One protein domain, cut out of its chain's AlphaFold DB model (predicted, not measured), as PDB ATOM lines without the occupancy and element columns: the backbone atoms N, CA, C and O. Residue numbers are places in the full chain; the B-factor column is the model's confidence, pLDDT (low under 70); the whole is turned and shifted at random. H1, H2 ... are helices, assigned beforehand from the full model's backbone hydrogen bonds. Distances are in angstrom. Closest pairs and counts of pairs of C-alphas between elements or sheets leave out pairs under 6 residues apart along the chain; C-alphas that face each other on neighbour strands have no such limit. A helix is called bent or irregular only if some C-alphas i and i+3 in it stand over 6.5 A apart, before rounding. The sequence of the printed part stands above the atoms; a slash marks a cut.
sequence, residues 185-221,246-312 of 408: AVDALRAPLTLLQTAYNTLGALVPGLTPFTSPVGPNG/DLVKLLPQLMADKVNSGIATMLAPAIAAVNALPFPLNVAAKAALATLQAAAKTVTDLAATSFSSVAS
ATOM      1  N   ALA A 185     206.069 225.141 156.060       91.38
ATOM      2  CA  ALA A 185     206.571 226.231 156.898       91.38
ATOM      3  C   ALA A 185     205.473 226.835 157.794       91.38
ATOM      4  O   ALA A 185     205.738 227.206 158.934       91.38
ATOM      5  N   VAL A 186     204.230 226.896 157.307       93.44
ATOM      6  CA  VAL A 186     203.071 227.323 158.107       93.44
ATOM      7  C   VAL A 186     202.625 226.195 159.039       93.44
ATOM      8  O   VAL A 186     202.330 226.437 160.208       93.44
ATOM      9  N   ASP A 187     202.638 224.948 158.564       92.25
ATOM     10  CA  ASP A 187     202.258 223.784 159.370       92.25
ATOM     11  C   ASP A 187     203.225 223.518 160.533       92.25
ATOM     12  O   ASP A 187     202.794 223.034 161.583       92.25
ATOM     13  N   ALA A 188     204.495 223.916 160.410       91.94
ATOM     14  CA  ALA A 188     205.473 223.869 161.496       91.94
ATOM     15  C   ALA A 188     205.026 224.654 162.745       91.94
ATOM     16  O   ALA A 188     205.435 224.322 163.857       91.94
ATOM     17  N   LEU A 189     204.140 225.649 162.596       94.25
ATOM     18  CA  LEU A 189     203.581 226.401 163.722       94.25
ATOM     19  C   LEU A 189     202.497 225.641 164.491       94.25
ATOM     20  O   LEU A 189     202.214 225.996 165.634       94.25
ATOM     21  N   ARG A 190     201.885 224.597 163.918       92.44
ATOM     22  CA  ARG A 190     200.733 223.920 164.538       92.44
ATOM     23  C   ARG A 190     201.082 223.255 165.864       92.44
ATOM     24  O   ARG A 190     200.318 223.369 166.822       92.44
ATOM     25  N   ALA A 191     202.229 222.582 165.948       93.62
ATOM     26  CA  ALA A 191     202.659 221.941 167.189       93.62
ATOM     27  C   ALA A 191     202.949 222.979 168.299       93.62
ATOM     28  O   ALA A 191     202.347 222.874 169.370       93.62
ATOM     29  N   PRO A 192     203.747 224.038 168.057       94.62
ATOM     30  CA  PRO A 192     203.909 225.146 169.002       94.62
ATOM     31  C   PRO A 192     202.596 225.836 169.399       94.62
ATOM     32  O   PRO A 192     202.391 226.126 170.576       94.62
ATOM     33  N   LEU A 193     201.671 226.047 168.459       94.06
ATOM     34  CA  LEU A 193     200.344 226.607 168.749       94.06
ATOM     35  C   LEU A 193     199.490 225.676 169.619       94.06
ATOM     36  O   LEU A 193     198.736 226.146 170.467       94.06
ATOM     37  N   THR A 194     199.635 224.360 169.466       92.94
ATOM     38  CA  THR A 194     198.966 223.374 170.329       92.94
ATOM     39  C   THR A 194     199.516 223.424 171.754       92.94
ATOM     40  O   THR A 194     198.753 223.372 172.722       92.94
ATOM     41  N   LEU A 195     200.836 223.579 171.907       93.75
ATOM     42  CA  LEU A 195     201.466 223.792 173.215       93.75
ATOM     43  C   LEU A 195     201.000 225.105 173.852       93.75
ATOM     44  O   LEU A 195     200.671 225.123 175.037       93.75
ATOM     45  N   LEU A 196     200.895 226.176 173.060       95.44
ATOM     46  CA  LEU A 196     200.356 227.459 173.502       95.44
ATOM     47  C   LEU A 196     198.911 227.328 173.998       95.44
ATOM     48  O   LEU A 196     198.599 227.773 175.100       95.44
ATOM     49  N   GLN A 197     198.048 226.673 173.220       93.69
ATOM     50  CA  GLN A 197     196.660 226.403 173.597       93.69
ATOM     51  C   GLN A 197     196.580 225.574 174.883       93.69
ATOM     52  O   GLN A 197     195.749 225.850 175.747       93.69
ATOM     53  N   THR A 198     197.446 224.570 175.026       93.94
ATOM     54  CA  THR A 198     197.499 223.732 176.229       93.94
ATOM     55  C   THR A 198     197.863 224.573 177.450       93.94
ATOM     56  O   THR A 198     197.141 224.536 178.444       93.94
ATOM     57  N   ALA A 199     198.911 225.399 177.353       94.25
ATOM     58  CA  ALA A 199     199.308 226.317 178.419       94.25
ATOM     59  C   ALA A 199     198.195 227.327 178.759       94.25
ATOM     60  O   ALA A 199     197.954 227.611 179.932       94.25
ATOM     61  N   TYR A 200     197.476 227.825 177.748       94.62
ATOM     62  CA  TYR A 200     196.342 228.727 177.941       94.62
ATOM     63  C   TYR A 200     195.189 228.051 178.685       94.62
ATOM     64  O   TYR A 200     194.637 228.625 179.620       94.62
ATOM     65  N   ASN A 201     194.861 226.807 178.334       92.38
ATOM     66  CA  ASN A 201     193.817 226.037 179.006       92.38
ATOM     67  C   ASN A 201     194.191 225.725 180.461       92.38
ATOM     68  O   ASN A 201     193.344 225.824 181.348       92.38
ATOM     69  N   THR A 202     195.461 225.402 180.728       92.25
ATOM     70  CA  THR A 202     195.967 225.239 182.098       92.25
ATOM     71  C   THR A 202     195.815 226.528 182.902       92.25
ATOM     72  O   THR A 202     195.405 226.477 184.059       92.25
ATOM     73  N   LEU A 203     196.083 227.689 182.294       94.12
ATOM     74  CA  LEU A 203     195.845 228.978 182.940       94.12
ATOM     75  C   LEU A 203     194.348 229.238 183.171       94.12
ATOM     76  O   LEU A 203     193.971 229.670 184.255       94.12
ATOM     77  N   GLY A 204     193.490 228.934 182.194       92.62
ATOM     78  CA  GLY A 204     192.035 229.086 182.298       92.62
ATOM     79  C   GLY A 204     191.397 228.241 183.403       92.62
ATOM     80  O   GLY A 204     190.407 228.659 183.993       92.62
ATOM     81  N   ALA A 205     191.997 227.103 183.760       91.62
ATOM     82  CA  ALA A 205     191.573 226.318 184.922       91.62
ATOM     83  C   ALA A 205     191.841 227.026 186.268       91.62
ATOM     84  O   ALA A 205     191.193 226.717 187.265       91.62
ATOM     85  N   LEU A 206     192.787 227.972 186.302       92.25
ATOM     86  CA  LEU A 206     193.152 228.759 187.486       92.25
ATOM     87  C   LEU A 206     192.505 230.151 187.493       92.25
ATOM     88  O   LEU A 206     192.359 230.760 188.553       92.25
ATOM     89  N   VAL A 207     192.154 230.666 186.313       92.31
ATOM     90  CA  VAL A 207     191.669 232.031 186.100       92.31
ATOM     91  C   VAL A 207     190.304 231.981 185.400       92.31
ATOM     92  O   VAL A 207     190.244 231.792 184.182       92.31
ATOM     93  N   PRO A 208     189.190 232.152 186.135       84.56
ATOM     94  CA  PRO A 208     187.862 232.129 185.535       84.56
ATOM     95  C   PRO A 208     187.642 233.333 184.605       84.56
ATOM     96  O   PRO A 208     188.123 234.434 184.866       84.56
ATOM     97  N   GLY A 209     186.872 233.127 183.533       82.88
ATOM     98  CA  GLY A 209     186.459 234.194 182.611       82.88
ATOM     99  C   GLY A 209     187.417 234.478 181.450       82.88
ATOM    100  O   GLY A 209     187.181 235.421 180.696       82.88
ATOM    101  N   LEU A 210     188.471 233.675 181.269       87.88
ATOM    102  CA  LEU A 210     189.322 233.759 180.083       87.88
ATOM    103  C   LEU A 210     188.564 233.312 178.824       87.88
ATOM    104  O   LEU A 210     187.922 232.261 178.801       87.88
ATOM    105  N   THR A 211     188.638 234.119 177.766       84.56
ATOM    106  CA  THR A 211     188.003 233.815 176.480       84.56
ATOM    107  C   THR A 211     188.776 232.729 175.737       84.56
ATOM    108  O   THR A 211     190.000 232.756 175.761       84.56
ATOM    109  N   PRO A 212     188.121 231.814 175.005       82.56
ATOM    110  CA  PRO A 212     188.827 230.781 174.255       82.56
ATOM    111  C   PRO A 212     189.875 231.360 173.295       82.56
ATOM    112  O   PRO A 212     189.586 232.274 172.520       82.56
ATOM    113  N   PHE A 213     191.091 230.810 173.327       84.31
ATOM    114  CA  PHE A 213     192.112 231.132 172.335       84.31
ATOM    115  C   PHE A 213     191.653 230.650 170.952       84.31
ATOM    116  O   PHE A 213     191.248 229.503 170.779       84.31
ATOM    117  N   THR A 214     191.710 231.545 169.967       86.44
ATOM    118  CA  THR A 214     191.483 231.208 168.561       86.44
ATOM    119  C   THR A 214     192.828 231.211 167.853       86.44
ATOM    120  O   THR A 214     193.501 232.240 167.809       86.44
ATOM    121  N   SER A 215     193.220 230.061 167.302       88.38
ATOM    122  CA  SER A 215     194.477 229.934 166.563       88.38
ATOM    123  C   SER A 215     194.533 230.943 165.404       88.38
ATOM    124  O   SER A 215     193.591 230.999 164.609       88.38
ATOM    125  N   PRO A 216     195.641 231.696 165.243       88.81
ATOM    126  CA  PRO A 216     195.842 232.571 164.086       88.81
ATOM    127  C   PRO A 216     196.098 231.785 162.788       88.81
ATOM    128  O   PRO A 216     196.049 232.360 161.701       88.81
ATOM    129  N   VAL A 217     196.374 230.480 162.896       92.75
ATOM    130  CA  VAL A 217     196.546 229.555 161.771       92.75
ATOM    131  C   VAL A 217     195.299 228.680 161.674       92.75
ATOM    132  O   VAL A 217     194.997 227.911 162.591       92.75
ATOM    133  N   GLY A 218     194.571 228.818 160.568       89.88
ATOM    134  CA  GLY A 218     193.389 228.025 160.259       89.88
ATOM    135  C   GLY A 218     193.733 226.646 159.681       89.88
ATOM    136  O   GLY A 218     194.904 226.309 159.493       89.88
ATOM    137  N   PRO A 219     192.718 225.834 159.334       86.31
ATOM    138  CA  PRO A 219     192.930 224.490 158.797       86.31
ATOM    139  C   PRO A 219     193.719 224.487 157.481       86.31
ATOM    140  O   PRO A 219     194.475 223.549 157.243       86.31
ATOM    141  N   ASN A 220     193.592 225.549 156.682       86.31
ATOM    142  CA  ASN A 220     194.231 225.690 155.371       86.31
ATOM    143  C   ASN A 220     195.462 226.618 155.384       86.31
ATOM    144  O   ASN A 220     196.056 226.840 154.333       86.31
ATOM    145  N   GLY A 221     195.836 227.166 156.548       93.25
ATOM    146  CA  GLY A 221     196.952 228.105 156.693       93.25
ATOM    147  C   GLY A 221     196.547 229.465 157.268       93.25
ATOM    148  O   GLY A 221     195.568 229.581 158.006       93.25
ATOM    149  N   ASP A 246     203.482 245.262 144.617       95.25
ATOM    150  CA  ASP A 246     203.630 243.807 144.739       95.25
ATOM    151  C   ASP A 246     203.181 243.314 146.119       95.25
ATOM    152  O   ASP A 246     203.854 243.549 147.127       95.25
ATOM    153  N   LEU A 247     202.058 242.598 146.162       95.06
ATOM    154  CA  LEU A 247     201.472 242.101 147.407       95.06
ATOM    155  C   LEU A 247     202.290 240.977 148.047       95.06
ATOM    156  O   LEU A 247     202.269 240.830 149.270       95.06
ATOM    157  N   VAL A 248     203.043 240.200 147.258       94.88
ATOM    158  CA  VAL A 248     203.847 239.082 147.786       94.88
ATOM    159  C   VAL A 248     204.961 239.591 148.699       94.88
ATOM    160  O   VAL A 248     205.285 238.947 149.697       94.88
ATOM    161  N   LYS A 249     205.486 240.792 148.432       94.75
ATOM    162  CA  LYS A 249     206.501 241.438 149.281       94.75
ATOM    163  C   LYS A 249     205.984 241.807 150.670       94.75
ATOM    164  O   LYS A 249     206.785 241.929 151.589       94.75
ATOM    165  N   LEU A 250     204.669 241.962 150.831       95.56
ATOM    166  CA  LEU A 250     204.040 242.292 152.113       95.56
ATOM    167  C   LEU A 250     203.738 241.043 152.953       95.56
ATOM    168  O   LEU A 250     203.638 241.133 154.176       95.56
ATOM    169  N   LEU A 251     203.623 239.869 152.319       95.38
ATOM    170  CA  LEU A 251     203.243 238.621 152.985       95.38
ATOM    171  C   LEU A 251     204.116 238.234 154.189       95.38
ATOM    172  O   LEU A 251     203.518 237.868 155.199       95.38
ATOM    173  N   PRO A 252     205.467 238.323 154.159       94.81
ATOM    174  CA  PRO A 252     206.280 237.938 155.315       94.81
ATOM    175  C   PRO A 252     205.854 238.677 156.589       94.81
ATOM    176  O   PRO A 252     205.625 238.060 157.631       94.81
ATOM    177  N   GLN A 253     205.690 239.999 156.475       94.50
ATOM    178  CA  GLN A 253     205.303 240.858 157.588       94.50
ATOM    179  C   GLN A 253     203.842 240.629 157.978       94.50
ATOM    180  O   GLN A 253     203.552 240.412 159.148       94.50
ATOM    181  N   LEU A 254     202.926 240.584 157.006       96.25
ATOM    182  CA  LEU A 254     201.497 240.380 157.258       96.25
ATOM    183  C   LEU A 254     201.196 239.044 157.951       96.25
ATOM    184  O   LEU A 254     200.331 238.975 158.827       96.25
ATOM    185  N   MET A 255     201.915 237.980 157.585       95.94
ATOM    186  CA  MET A 255     201.800 236.674 158.234       95.94
ATOM    187  C   MET A 255     202.329 236.712 159.670       95.94
ATOM    188  O   MET A 255     201.669 236.196 160.574       95.94
ATOM    189  N   ALA A 256     203.483 237.349 159.897       94.81
ATOM    190  CA  ALA A 256     204.031 237.534 161.238       94.81
ATOM    191  C   ALA A 256     203.087 238.371 162.118       94.81
ATOM    192  O   ALA A 256     202.773 237.971 163.238       94.81
ATOM    193  N   ASP A 257     202.552 239.471 161.589       95.06
ATOM    194  CA  ASP A 257     201.608 240.346 162.283       95.06
ATOM    195  C   ASP A 257     200.307 239.624 162.630       95.06
ATOM    196  O   ASP A 257     199.790 239.799 163.733       95.06
ATOM    197  N   LYS A 258     199.797 238.750 161.750       94.69
ATOM    198  CA  LYS A 258     198.618 237.923 162.052       94.69
ATOM    199  C   LYS A 258     198.862 237.016 163.258       94.69
ATOM    200  O   LYS A 258     198.019 236.948 164.154       94.69
ATOM    201  N   VAL A 259     200.007 236.331 163.289       95.12
ATOM    202  CA  VAL A 259     200.381 235.442 164.398       95.12
ATOM    203  C   VAL A 259     200.580 236.244 165.683       95.12
ATOM    204  O   VAL A 259     199.989 235.911 166.709       95.12
ATOM    205  N   ASN A 260     201.342 237.337 165.618       94.50
ATOM    206  CA  ASN A 260     201.613 238.209 166.759       94.50
ATOM    207  C   ASN A 260     200.328 238.821 167.324       94.50
ATOM    208  O   ASN A 260     200.127 238.815 168.536       94.50
ATOM    209  N   SER A 261     199.431 239.298 166.458       93.44
ATOM    210  CA  SER A 261     198.135 239.852 166.849       93.44
ATOM    211  C   SER A 261     197.257 238.796 167.522       93.44
ATOM    212  O   SER A 261     196.738 239.046 168.607       93.44
ATOM    213  N   GLY A 262     197.155 237.587 166.953       91.88
ATOM    214  CA  GLY A 262     196.396 236.488 167.560       91.88
ATOM    215  C   GLY A 262     196.931 236.056 168.931       91.88
ATOM    216  O   GLY A 262     196.160 235.711 169.822       91.88
ATOM    217  N   ILE A 263     198.248 236.120 169.139       94.25
ATOM    218  CA  ILE A 263     198.859 235.854 170.447       94.25
ATOM    219  C   ILE A 263     198.610 237.017 171.413       94.25
ATOM    220  O   ILE A 263     198.282 236.787 172.577       94.25
ATOM    221  N   ALA A 264     198.737 238.263 170.956       92.06
ATOM    222  CA  ALA A 264     198.556 239.450 171.789       92.06
ATOM    223  C   ALA A 264     197.119 239.586 172.317       92.06
ATOM    224  O   ALA A 264     196.934 239.904 173.494       92.06
ATOM    225  N   THR A 265     196.110 239.289 171.488       90.94
ATOM    226  CA  THR A 265     194.688 239.324 171.884       90.94
ATOM    227  C   THR A 265     194.348 238.300 172.962       90.94
ATOM    228  O   THR A 265     193.436 238.526 173.749       90.94
ATOM    229  N   MET A 266     195.107 237.207 173.050       91.19
ATOM    230  CA  MET A 266     194.995 236.209 174.113       91.19
ATOM    231  C   MET A 266     195.823 236.588 175.352       91.19
ATOM    232  O   MET A 266     195.352 236.473 176.487       91.19
ATOM    233  N   LEU A 267     197.072 237.016 175.149       92.81
ATOM    234  CA  LEU A 267     198.044 237.197 176.223       92.81
ATOM    235  C   LEU A 267     197.741 238.425 177.090       92.81
ATOM    236  O   LEU A 267     197.884 238.353 178.310       92.81
ATOM    237  N   ALA A 268     197.296 239.538 176.499       92.25
ATOM    238  CA  ALA A 268     197.008 240.753 177.260       92.25
ATOM    239  C   ALA A 268     195.853 240.566 178.274       92.25
ATOM    240  O   ALA A 268     196.061 240.872 179.455       92.25
ATOM    241  N   PRO A 269     194.688 239.992 177.901       91.81
ATOM    242  CA  PRO A 269     193.639 239.656 178.868       91.81
ATOM    243  C   PRO A 269     194.095 238.654 179.933       91.81
ATOM    244  O   PRO A 269     193.758 238.811 181.104       91.81
ATOM    245  N   ALA A 270     194.902 237.654 179.554       93.44
ATOM    246  CA  ALA A 270     195.437 236.670 180.494       93.44
ATOM    247  C   ALA A 270     196.320 237.312 181.574       93.44
ATOM    248  O   ALA A 270     196.140 237.037 182.760       93.44
ATOM    249  N   ILE A 271     197.234 238.208 181.184       94.06
ATOM    250  CA  ILE A 271     198.084 238.953 182.123       94.06
ATOM    251  C   ILE A 271     197.223 239.781 183.084       94.06
ATOM    252  O   ILE A 271     197.441 239.745 184.297       94.06
ATOM    253  N   ALA A 272     196.237 240.513 182.558       93.00
ATOM    254  CA  ALA A 272     195.353 241.345 183.372       93.00
ATOM    255  C   ALA A 272     194.567 240.511 184.395       93.00
ATOM    256  O   ALA A 272     194.531 240.856 185.577       93.00
ATOM    257  N   ALA A 273     194.004 239.381 183.966       93.38
ATOM    258  CA  ALA A 273     193.219 238.507 184.825       93.38
ATOM    259  C   ALA A 273     194.069 237.845 185.925       93.38
ATOM    260  O   ALA A 273     193.652 237.795 187.079       93.38
ATOM    261  N   VAL A 274     195.298 237.417 185.613       95.00
ATOM    262  CA  VAL A 274     196.242 236.877 186.610       95.00
ATOM    263  C   VAL A 274     196.626 237.925 187.652       95.00
ATOM    264  O   VAL A 274     196.690 237.617 188.842       95.00
ATOM    265  N   ASN A 275     196.866 239.166 187.225       92.94
ATOM    266  CA  ASN A 275     197.224 240.259 188.129       92.94
ATOM    267  C   ASN A 275     196.064 240.692 189.037       92.94
ATOM    268  O   ASN A 275     196.315 241.210 190.123       92.94
ATOM    269  N   ALA A 276     194.819 240.463 188.617       93.19
ATOM    270  CA  ALA A 276     193.627 240.760 189.406       93.19
ATOM    271  C   ALA A 276     193.327 239.713 190.499       93.19
ATOM    272  O   ALA A 276     192.504 239.971 191.377       93.19
ATOM    273  N   LEU A 277     193.971 238.540 190.472       93.25
ATOM    274  CA  LEU A 277     193.734 237.498 191.471       93.25
ATOM    275  C   LEU A 277     194.324 237.864 192.849       93.25
ATOM    276  O   LEU A 277     195.479 238.301 192.938       93.25
ATOM    277  N   PRO A 278     193.591 237.608 193.949       91.81
ATOM    278  CA  PRO A 278     194.114 237.788 195.297       91.81
ATOM    279  C   PRO A 278     195.167 236.724 195.647       91.81
ATOM    280  O   PRO A 278     195.207 235.624 195.086       91.81
ATOM    281  N   PHE A 279     196.020 237.035 196.623       89.19
ATOM    282  CA  PHE A 279     196.906 236.041 197.231       89.19
ATOM    283  C   PHE A 279     196.085 235.052 198.087       89.19
ATOM    284  O   PHE A 279     195.178 235.501 198.791       89.19
ATOM    285  N   PRO A 280     196.377 233.732 198.071       87.44
ATOM    286  CA  PRO A 280     197.492 233.052 197.392       87.44
ATOM    287  C   PRO A 280     197.183 232.512 195.985       87.44
ATOM    288  O   PRO A 280     198.072 231.947 195.347       87.44
ATOM    289  N   LEU A 281     195.955 232.675 195.479       85.81
ATOM    290  CA  LEU A 281     195.526 232.124 194.181       85.81
ATOM    291  C   LEU A 281     196.391 232.618 193.010       85.81
ATOM    292  O   LEU A 281     196.616 231.892 192.042       85.81
ATOM    293  N   ASN A 282     196.947 233.826 193.122       90.56
ATOM    294  CA  ASN A 282     197.821 234.398 192.103       90.56
ATOM    295  C   ASN A 282     199.197 233.714 191.959       90.56
ATOM    296  O   ASN A 282     199.849 233.914 190.937       90.56
ATOM    297  N   VAL A 283     199.656 232.903 192.923       92.06
ATOM    298  CA  VAL A 283     200.983 232.258 192.860       92.06
ATOM    299  C   VAL A 283     201.018 231.196 191.761       92.06
ATOM    300  O   VAL A 283     201.866 231.252 190.869       92.06
ATOM    301  N   ALA A 284     200.060 230.265 191.780       91.50
ATOM    302  CA  ALA A 284     199.943 229.226 190.756       91.50
ATOM    303  C   ALA A 284     199.619 229.832 189.379       91.50
ATOM    304  O   ALA A 284     200.200 229.432 188.369       91.50
ATOM    305  N   ALA A 285     198.755 230.851 189.344       93.94
ATOM    306  CA  ALA A 285     198.386 231.542 188.112       93.94
ATOM    307  C   ALA A 285     199.579 232.270 187.463       93.94
ATOM    308  O   ALA A 285     199.729 232.229 186.245       93.94
ATOM    309  N   LYS A 286     200.484 232.872 188.251       94.50
ATOM    310  CA  LYS A 286     201.724 233.485 187.739       94.50
ATOM    311  C   LYS A 286     202.688 232.464 187.139       94.50
ATOM    312  O   LYS A 286     203.289 232.741 186.104       94.50
ATOM    313  N   ALA A 287     202.821 231.283 187.744       93.81
ATOM    314  CA  ALA A 287     203.644 230.209 187.185       93.81
ATOM    315  C   ALA A 287     203.075 229.685 185.849       93.81
ATOM    316  O   ALA A 287     203.813 229.510 184.874       93.81
ATOM    317  N   ALA A 288     201.752 229.507 185.770       94.81
ATOM    318  CA  ALA A 288     201.071 229.144 184.527       94.81
ATOM    319  C   ALA A 288     201.201 230.246 183.456       94.81
ATOM    320  O   ALA A 288     201.471 229.946 182.293       94.81
ATOM    321  N   LEU A 289     201.104 231.521 183.846       95.88
ATOM    322  CA  LEU A 289     201.309 232.660 182.950       95.88
ATOM    323  C   LEU A 289     202.731 232.702 182.377       95.88
ATOM    324  O   LEU A 289     202.891 232.954 181.186       95.88
ATOM    325  N   ALA A 290     203.757 232.419 183.181       96.12
ATOM    326  CA  ALA A 290     205.135 232.349 182.693       96.12
ATOM    327  C   ALA A 290     205.308 231.243 181.634       96.12
ATOM    328  O   ALA A 290     205.965 231.450 180.613       96.12
ATOM    329  N   THR A 291     204.653 230.094 181.832       95.94
ATOM    330  CA  THR A 291     204.633 228.997 180.848       95.94
ATOM    331  C   THR A 291     203.925 229.421 179.560       95.94
ATOM    332  O   THR A 291     204.436 229.184 178.464       95.94
ATOM    333  N   LEU A 292     202.785 230.109 179.679       96.00
ATOM    334  CA  LEU A 292     202.055 230.672 178.543       96.00
ATOM    335  C   LEU A 292     202.911 231.676 177.757       96.00
ATOM    336  O   LEU A 292     202.955 231.616 176.531       96.00
ATOM    337  N   GLN A 293     203.621 232.572 178.446       96.38
ATOM    338  CA  GLN A 293     204.516 233.558 177.831       96.38
ATOM    339  C   GLN A 293     205.695 232.900 177.102       96.38
ATOM    340  O   GLN A 293     206.042 233.320 175.999       96.38
ATOM    341  N   ALA A 294     206.289 231.850 177.675       96.19
ATOM    342  CA  ALA A 294     207.364 231.098 177.027       96.19
ATOM    343  C   ALA A 294     206.879 230.376 175.756       96.19
ATOM    344  O   ALA A 294     207.541 230.427 174.713       96.19
ATOM    345  N   ALA A 295     205.696 229.757 175.811       95.50
ATOM    346  CA  ALA A 295     205.068 229.149 174.641       95.50
ATOM    347  C   ALA A 295     204.740 230.203 173.570       95.50
ATOM    348  O   ALA A 295     205.026 229.991 172.393       95.50
ATOM    349  N   ALA A 296     204.218 231.367 173.976       95.69
ATOM    350  CA  ALA A 296     203.902 232.472 173.073       95.69
ATOM    351  C   ALA A 296     205.155 232.943 172.331       95.69
ATOM    352  O   ALA A 296     205.150 233.014 171.103       95.69
ATOM    353  N   LYS A 297     206.252 233.161 173.066       95.44
ATOM    354  CA  LYS A 297     207.539 233.554 172.491       95.44
ATOM    355  C   LYS A 297     208.056 232.527 171.478       95.44
ATOM    356  O   LYS A 297     208.531 232.897 170.412       95.44
ATOM    357  N   THR A 298     207.927 231.238 171.791       95.75
ATOM    358  CA  THR A 298     208.344 230.153 170.887       95.75
ATOM    359  C   THR A 298     207.607 230.229 169.548       95.75
ATOM    360  O   THR A 298     208.224 230.093 168.494       95.75
ATOM    361  N   VAL A 299     206.295 230.490 169.574       95.44
ATOM    362  CA  VAL A 299     205.492 230.641 168.353       95.44
ATOM    363  C   VAL A 299     205.909 231.888 167.570       95.44
ATOM    364  O   VAL A 299     206.097 231.799 166.357       95.44
ATOM    365  N   THR A 300     206.079 233.038 168.233       94.50
ATOM    366  CA  THR A 300     206.450 234.291 167.551       94.50
ATOM    367  C   THR A 300     207.847 234.228 166.936       94.50
ATOM    368  O   THR A 300     208.036 234.667 165.804       94.50
ATOM    369  N   ASP A 301     208.816 233.636 167.643       94.12
ATOM    370  CA  ASP A 301     210.186 233.462 167.145       94.12
ATOM    371  C   ASP A 301     210.207 232.544 165.910       94.12
ATOM    372  O   ASP A 301     210.870 232.843 164.909       94.12
ATOM    373  N   LEU A 302     209.446 231.442 165.957       93.62
ATOM    374  CA  LEU A 302     209.344 230.499 164.847       93.62
ATOM    375  C   LEU A 302     208.628 231.112 163.638       93.62
ATOM    376  O   LEU A 302     209.049 230.882 162.505       93.62
ATOM    377  N   ALA A 303     207.580 231.911 163.850       93.19
ATOM    378  CA  ALA A 303     206.880 232.609 162.773       93.19
ATOM    379  C   ALA A 303     207.812 233.594 162.048       93.19
ATOM    380  O   ALA A 303     207.894 233.576 160.820       93.19
ATOM    381  N   ALA A 304     208.578 234.394 162.800       89.19
ATOM    382  CA  ALA A 304     209.515 235.364 162.235       89.19
ATOM    383  C   ALA A 304     210.591 234.704 161.354       89.19
ATOM    384  O   ALA A 304     210.898 235.190 160.265       89.19
ATOM    385  N   THR A 305     211.141 233.570 161.795       89.81
ATOM    386  CA  THR A 305     212.143 232.827 161.014       89.81
ATOM    387  C   THR A 305     211.524 232.117 159.815       89.81
ATOM    388  O   THR A 305     212.044 232.237 158.703       89.81
ATOM    389  N   SER A 306     210.395 231.431 160.010       88.88
ATOM    390  CA  SER A 306     209.758 230.615 158.970       88.88
ATOM    391  C   SER A 306     209.271 231.451 157.790       88.88
ATOM    392  O   SER A 306     209.404 231.023 156.650       88.88
ATOM    393  N   PHE A 307     208.745 232.657 158.031       92.75
ATOM    394  CA  PHE A 307     208.119 233.468 156.980       92.75
ATOM    395  C   PHE A 307     209.086 234.361 156.208       92.75
ATOM    396  O   PHE A 307     208.726 234.859 155.146       92.75
ATOM    397  N   SER A 308     210.323 234.528 156.677       88.31
ATOM    398  CA  SER A 308     211.323 235.406 156.046       88.31
ATOM    399  C   SER A 308     211.576 235.108 154.558       88.31
ATOM    400  O   SER A 308     211.860 236.018 153.780       88.31
ATOM    401  N   SER A 309     211.428 233.848 154.138       86.44
ATOM    402  CA  SER A 309     211.680 233.399 152.763       86.44
ATOM    403  C   SER A 309     210.440 233.396 151.862       86.44
ATOM    404  O   SER A 309     210.580 233.196 150.652       86.44
ATOM    405  N   VAL A 310     209.238 233.650 152.399       89.75
ATOM    406  CA  VAL A 310     207.976 233.437 151.668       89.75
ATOM    407  C   VAL A 310     207.920 234.226 150.361       89.75
ATOM    408  O   VAL A 310     207.564 233.667 149.327       89.75
ATOM    409  N   ALA A 311     208.365 235.486 150.367       86.38
ATOM    410  CA  ALA A 311     208.346 236.327 149.173       86.38
ATOM    411  C   ALA A 311     209.259 235.777 148.064       86.38
ATOM    412  O   ALA A 311     208.869 235.727 146.903       86.38
ATOM    413  N   SER A 312     210.451 235.293 148.428       85.81
ATOM    414  CA  SER A 312     211.401 234.719 147.467       85.81
ATOM    415  C   SER A 312     210.926 233.394 146.864       85.81
ATOM    416  O   SER A 312     211.201 233.117 145.700       85.81
TER     417      SER A 312
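What this domain is: This is residues 185 to 221 and 246 to 312 of the 408 residues of an uncharacterized protein of Psychromicrobium silvestre (UniProt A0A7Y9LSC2). Two long helices, H2 and H3, lie side by side as a hairpin, and a shorter helix, H1, packs on H3 along its length; together they make a rod-shaped bundle of three. After H1 a long stretch without a named element, residues 205 to 221, folds back along the rod. The printed part has 104 residues, with three named helices in the order H1, H2, H3 and no named strand; its class is all helix. It is only just compact, close to loose, with a radius of gyration of the C-alphas of 15.2 A and spans of 53 by 21 by 20 A.

Where its parts are: H1 is residues 190 to 204, 20.4 A long, and begins at C-alpha 190 (200.733, 223.920, 164.538). H2 is residues 247 to 276, 42.7 A long. It has a kink of 33 degrees near residue 254 and is only just irregular: C-alphas 249 and 252 are 7.0 A apart. H3 is residues 281 to 307, 39.3 A long, and ends at C-alpha 307 (208.119, 233.468, 156.980).

How they stand to each other: H1 touches H3 at a shallow tilt of 17 degrees, opposite ways; their closest C-alphas, of Leu 196 and Ala 295, are 5.1 A apart. H2 and H3 form a helical hairpin and touch at a shallow tilt of 4 degrees, opposite ways, their closest C-alphas being those of Pro 252 and Phe 307, 5.1 A apart. H1 and H2 are near each other, with 12 pairs of C-alphas within 10 A. Every O i to N i+4 pair is within hydrogen-bond range in H1, against 22 of 26 in H2 and 22 of 23 in H3.

The domain as a whole: The two C-alphas farthest apart, of Asp 246 and Pro 280, are 54.1 A apart. Residues 222 to 245, in the link from H1 to H2, are cut out, and C-alphas 221 and 246 are 20.8 A apart across the cut. The link from H2 to H3 is tight, with 4 residues. The mean pLDDT of the printed part is 92.3, and no printed residue is under 70.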